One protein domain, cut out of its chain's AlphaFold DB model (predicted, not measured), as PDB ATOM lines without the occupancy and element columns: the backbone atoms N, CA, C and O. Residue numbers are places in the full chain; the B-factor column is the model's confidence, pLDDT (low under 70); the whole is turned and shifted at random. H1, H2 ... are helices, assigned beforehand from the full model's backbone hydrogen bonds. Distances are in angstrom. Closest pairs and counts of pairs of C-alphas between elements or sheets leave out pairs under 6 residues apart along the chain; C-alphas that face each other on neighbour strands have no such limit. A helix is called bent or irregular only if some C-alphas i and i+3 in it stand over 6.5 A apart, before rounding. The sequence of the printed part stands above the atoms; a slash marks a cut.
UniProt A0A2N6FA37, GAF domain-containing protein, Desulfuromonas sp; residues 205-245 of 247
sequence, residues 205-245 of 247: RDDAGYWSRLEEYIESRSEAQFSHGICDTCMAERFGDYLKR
ATOM      1  N   ARG A 205     -22.315  19.783  46.221       87.38
ATOM      2  CA  ARG A 205     -21.009  19.159  45.993       87.38
ATOM      3  C   ARG A 205     -21.165  17.881  45.174       87.38
ATOM      4  O   ARG A 205     -21.931  17.001  45.558       87.38
ATOM      5  N   ASP A 206     -20.428  17.762  44.079       80.88
ATOM      6  CA  ASP A 206     -20.406  16.541  43.277       80.88
ATOM      7  C   ASP A 206     -19.467  15.461  43.853       80.88
ATOM      8  O   ASP A 206     -18.780  15.657  44.861       80.88
ATOM      9  N   ASP A 207     -19.438  14.300  43.192       79.00
ATOM     10  CA  ASP A 207     -18.622  13.144  43.586       79.00
ATOM     11  C   ASP A 207     -17.105  13.404  43.465       79.00
ATOM     12  O   ASP A 207     -16.304  12.716  44.096       79.00
ATOM     13  N   ALA A 208     -16.700  14.407  42.676       79.62
ATOM     14  CA  ALA A 208     -15.311  14.840  42.524       79.62
ATOM     15  C   ALA A 208     -14.918  15.936  43.538       79.62
ATOM     16  O   ALA A 208     -13.753  16.333  43.603       79.62
ATOM     17  N   GLY A 209     -15.866  16.397  44.361       81.38
ATOM     18  CA  GLY A 209     -15.660  17.405  45.394       81.38
ATOM     19  C   GLY A 209     -15.829  18.852  44.920       81.38
ATOM     20  O   GLY A 209     -15.598  19.764  45.720       81.38
ATOM     21  N   TYR A 210     -16.243  19.083  43.672       87.12
ATOM     22  CA  TYR A 210     -16.509  20.420  43.147       87.12
ATOM     23  C   TYR A 210     -17.886  20.919  43.577       87.12
ATOM     24  O   TYR A 210     -18.839  20.153  43.704       87.12
ATOM     25  N   TRP A 211     -17.983  22.229  43.802       92.31
ATOM     26  CA  TRP A 211     -19.230  22.898  44.152       92.31
ATOM     27  C   TRP A 211     -19.859  23.523  42.912       92.31
ATOM     28  O   TRP A 211     -19.238  24.371  42.274       92.31
ATOM     29  N   SER A 212     -21.102  23.157  42.623       90.38
ATOM     30  CA  SER A 212     -21.906  23.724  41.542       90.38
ATOM     31  C   SER A 212     -23.227  24.281  42.064       90.38
ATOM     32  O   SER A 212     -23.627  24.077  43.219       90.38
ATOM     33  N   ARG A 213     -23.906  25.061  41.222       91.00
ATOM     34  CA  ARG A 213     -25.258  25.536  41.528       91.00
ATOM     35  C   ARG A 213     -26.267  24.391  41.418       91.00
ATOM     36  O   ARG A 213     -26.039  23.422  40.701       91.00
ATOM     37  N   LEU A 214     -27.395  24.527  42.117       87.44
ATOM     38  CA  LEU A 214     -28.475  23.537  42.110       87.44
ATOM     39  C   LEU A 214     -28.946  23.218  40.687       87.44
ATOM     40  O   LEU A 214     -29.101  22.050  40.339       87.44
ATOM     41  N   GLU A 215     -29.163  24.262  39.889       89.38
ATOM     42  CA  GLU A 215     -29.695  24.149  38.534       89.38
ATOM     43  C   GLU A 215     -28.729  23.359  37.644       89.38
ATOM     44  O   GLU A 215     -29.111  22.358  37.048       89.38
ATOM     45  N   GLU A 216     -27.448  23.735  37.669       88.12
ATOM     46  CA  GLU A 216     -26.374  23.081  36.916       88.12
ATOM     47  C   GLU A 216     -26.200  21.607  37.317       88.12
ATOM     48  O   GLU A 216     -26.070  20.725  36.465       88.12
ATOM     49  N   TYR A 217     -26.250  21.312  38.619       86.00
ATOM     50  CA  TYR A 217     -26.157  19.943  39.118       86.00
ATOM     51  C   TYR A 217     -27.315  19.065  38.617       86.00
ATOM     52  O   TYR A 217     -27.079  17.946  38.162       86.00
ATOM     53  N   ILE A 218     -28.556  19.565  38.669       84.56
ATOM     54  CA  ILE A 218     -29.750  18.810  38.259       84.56
ATOM     55  C   ILE A 218     -29.827  18.656  36.733       84.56
ATOM     56  O   ILE A 218     -30.110  17.553  36.261       84.56
ATOM     57  N   GLU A 219     -29.539  19.709  35.965       87.50
ATOM     58  CA  GLU A 219     -29.531  19.668  34.494       87.50
ATOM     59  C   GLU A 219     -28.465  18.700  33.956       87.50
ATOM     60  O   GLU A 219     -28.692  18.006  32.971       87.50
ATOM     61  N   SER A 220     -27.314  18.576  34.629       82.69
ATOM     62  CA  SER A 220     -26.255  17.643  34.207       82.69
ATOM     63  C   SER A 220     -26.584  16.157  34.427       82.69
ATOM     64  O   SER A 220     -25.910  15.291  33.867       82.69
ATOM     65  N   ARG A 221     -27.590  15.839  35.257       78.94
ATOM     66  CA  ARG A 221     -27.903  14.467  35.710       78.94
ATOM     67  C   ARG A 221     -29.355  14.040  35.465       78.94
ATOM     68  O   ARG A 221     -29.725  12.931  35.849       78.94
ATOM     69  N   SER A 222     -30.180  14.882  34.847       79.50
ATOM     70  CA  SER A 222     -31.587  14.591  34.555       79.50
ATOM     71  C   SER A 222     -32.055  15.300  33.284       79.50
ATOM     72  O   SER A 222     -31.375  16.178  32.770       79.50
ATOM     73  N   GLU A 223     -33.236  14.943  32.782       85.44
ATOM     74  CA  GLU A 223     -33.867  15.636  31.646       85.44
ATOM     75  C   GLU A 223     -34.581  16.943  32.053       85.44
ATOM     76  O   GLU A 223     -35.224  17.587  31.225       85.44
ATOM     77  N   ALA A 224     -34.514  17.336  33.331       83.94
ATOM     78  CA  ALA A 224     -35.176  18.537  33.827       83.94
ATOM     79  C   ALA A 224     -34.518  19.815  33.276       83.94
ATOM     80  O   ALA A 224     -33.299  19.898  33.162       83.94
ATOM     81  N   GLN A 225     -35.336  20.831  32.987       85.88
ATOM     82  CA  GLN A 225     -34.897  22.171  32.583       85.88
ATOM     83  C   GLN A 225     -35.516  23.217  33.511       85.88
ATOM     84  O   GLN A 225     -36.705  23.130  33.834       85.88
ATOM     85  N   PHE A 226     -34.743  24.227  33.919       86.88
ATOM     86  CA  PHE A 226     -35.242  25.283  34.805       86.88
ATOM     87  C   PHE A 226     -35.776  26.487  34.024       86.88
ATOM     88  O   PHE A 226     -35.053  27.164  33.292       86.88
ATOM     89  N   SER A 227     -37.050  26.819  34.244       87.50
ATOM     90  CA  SER A 227     -37.599  28.123  33.872       87.50
ATOM     91  C   SER A 227     -37.474  29.094  35.049       87.50
ATOM     92  O   SER A 227     -37.642  28.725  36.210       87.50
ATOM     93  N   HIS A 228     -37.144  30.352  34.757       89.25
ATOM     94  CA  HIS A 228     -36.996  31.377  35.785       89.25
ATOM     95  C   HIS A 228     -38.298  32.169  35.915       89.25
ATOM     96  O   HIS A 228     -38.798  32.729  34.940       89.25
ATOM     97  N   GLY A 229     -38.825  32.241  37.132       86.19
ATOM     98  CA  GLY A 229     -40.003  33.024  37.485       86.19
ATOM     99  C   GLY A 229     -39.888  33.542  38.914       86.19
ATOM    100  O   GLY A 229     -39.052  33.086  39.691       86.19
ATOM    101  N   ILE A 230     -40.725  34.512  39.264       89.00
ATOM    102  CA  ILE A 230     -40.837  35.030  40.628       89.00
ATOM    103  C   ILE A 230     -42.275  34.809  41.092       89.00
ATOM    104  O   ILE A 230     -43.210  35.197  40.396       89.00
ATOM    105  N   CYS A 231     -42.466  34.138  42.230       90.31
ATOM    106  CA  CYS A 231     -43.805  33.931  42.780       90.31
ATOM    107  C   CYS A 231     -44.372  35.241  43.344       90.31
ATOM    108  O   CYS A 231     -43.614  36.148  43.703       90.31
ATOM    109  N   ASP A 232     -45.695  35.319  43.480       89.56
ATOM    110  CA  ASP A 232     -46.378  36.526  43.965       89.56
ATOM    111  C   ASP A 232     -45.884  36.969  45.348       89.56
ATOM    112  O   ASP A 232     -45.713  38.164  45.587       89.56
ATOM    113  N   THR A 233     -45.559  36.017  46.233       92.06
ATOM    114  CA  THR A 233     -44.976  36.295  47.554       92.06
ATOM    115  C   THR A 233     -43.647  37.036  47.428       92.06
ATOM    116  O   THR A 233     -43.494  38.137  47.954       92.06
ATOM    117  N   CYS A 234     -42.696  36.482  46.670       91.44
ATOM    118  CA  CYS A 234     -41.392  37.109  46.457       91.44
ATOM    119  C   CYS A 234     -41.517  38.441  45.704       91.44
ATOM    120  O   CYS A 234     -40.771  39.378  45.989       91.44
ATOM    121  N   MET A 235     -42.456  38.545  44.758       89.75
ATOM    122  CA  MET A 235     -42.708  39.784  44.026       89.75
ATOM    123  C   MET A 235     -43.210  40.886  44.967       89.75
ATOM    124  O   MET A 235     -42.692  42.002  44.931       89.75
ATOM    125  N   ALA A 236     -44.157  40.574  45.851       86.00
ATOM    126  CA  ALA A 236     -44.674  41.512  46.839       86.00
ATOM    127  C   ALA A 236     -43.607  41.920  47.868       86.00
ATOM    128  O   ALA A 236     -43.454  43.107  48.151       86.00
ATOM    129  N   GLU A 237     -42.834  40.966  48.389       90.62
ATOM    130  CA  GLU A 237     -41.809  41.230  49.407       90.62
ATOM    131  C   GLU A 237     -40.621  42.035  48.874       90.62
ATOM    132  O   GLU A 237     -40.091  42.898  49.571       90.62
ATOM    133  N   ARG A 238     -40.167  41.749  47.646       86.31
ATOM    134  CA  ARG A 238     -38.953  42.364  47.082       86.31
ATOM    135  C   ARG A 238     -39.237  43.587  46.223       86.31
ATOM    136  O   ARG A 238     -38.392  44.475  46.143       86.31
ATOM    137  N   PHE A 239     -40.404  43.639  45.584       85.81
ATOM    138  CA  PHE A 239     -40.749  44.670  44.603       85.81
ATOM    139  C   PHE A 239     -42.078  45.378  44.903       85.81
ATOM    140  O   PHE A 239     -42.478  46.257  44.138       85.81
ATOM    141  N   GLY A 240     -42.748  45.072  46.020       80.81
ATOM    142  CA  GLY A 240     -44.037  45.672  46.382       80.81
ATOM    143  C   GLY A 240     -44.011  47.202  46.448       80.81
ATOM    144  O   GLY A 240     -44.967  47.848  46.022       80.81
ATOM    145  N   ASP A 241     -42.903  47.797  46.892       80.31
ATOM    146  CA  ASP A 241     -42.744  49.257  46.922       80.31
ATOM    147  C   ASP A 241     -42.564  49.866  45.526       80.31
ATOM    148  O   ASP A 241     -43.000  50.989  45.277       80.31
ATOM    149  N   TYR A 242     -41.969  49.120  44.590       76.12
ATOM    150  CA  TYR A 242     -41.852  49.522  43.185       76.12
ATOM    151  C   TYR A 242     -43.206  49.483  42.469       76.12
ATOM    152  O   TYR A 242     -43.483  50.350  41.645       76.12
ATOM    153  N   LEU A 243     -44.064  48.521  42.820       69.44
ATOM    154  CA  LEU A 243     -45.412  48.379  42.260       69.44
ATOM    155  C   LEU A 243     -46.398  49.447  42.767       69.44
ATOM    156  O   LEU A 243     -47.411  49.694  42.120       69.44
ATOM    157  N   LYS A 244     -46.107  50.095  43.903       70.94
ATOM    158  CA  LYS A 244     -46.946  51.147  44.510       70.94
ATOM    159  C   LYS A 244     -46.601  52.569  44.056       70.94
ATOM    160  O   LYS A 244     -47.293  53.509  44.448       70.94
ATOM    161  N   ARG A 245     -45.540  52.763  43.263       67.88
ATOM    162  CA  ARG A 245     -45.192  54.096  42.748       67.88
ATOM    163  C   ARG A 245     -46.180  54.495  41.642       67.88
ATOM    164  O   ARG A 245     -46.355  53.713  40.707       67.88
TER     165      ARG A 245
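AT A GLANCE: This is residues 205 to 245 of the 247 residues of the protein "GAF domain-containing protein" of Desulfuromonas sp (UniProt A0A2N6FA37). Picture a drawn-out chain with two helices set far apart: the short H1 towards one end, the longer H2 at the other, and between them a long bare link that makes much of the length. Ahead of H1 the printed part makes a loop, and residues 207 to 212 stick out from it, with nothing packed on them. The printed part has 41 residues with two named helices, H1 then H2, and no named strand; the class is all helix, though under half of the residues, 18 of 41, are in named elements. It is extended, with a radius of gyration of the C-alphas of 16.2 A and spans of 49 by 22 by 12 A.

HOW THE PARTS SIT: Start at Arg 205 and go along to residues 207 to 212, which stand free. Next comes H1, residues 214 to 219, where each O i to N i+4 pair is within hydrogen-bond range. Beyond the long link of residues 220 to 231 you reach H2, residues 232 to 243, with 6 of 8 such pairs within range. H1 and H2 are apart, with no C-alpha of the one within 8 A of the other.

IN THESE COORDINATES: Find C-alpha 214 at (-28.475, 23.537, 42.110); from there H1 runs 8.6 A to C-alpha 219. Find C-alpha 232 at (-46.378, 36.526, 43.965); from there H2 runs 12.0 A to C-alpha 243 at (-45.412, 48.379, 42.260). H2 is irregular: C-alphas 238 and 241 are 7.9 A apart.

THE WHOLE: The two C-alphas farthest apart, those of Ala 208 and Arg 245, are 49.3 A apart. The printed part has no cut. Its mean pLDDT is 84.7, and the model's confidence is under 70 at residues 243 and 245.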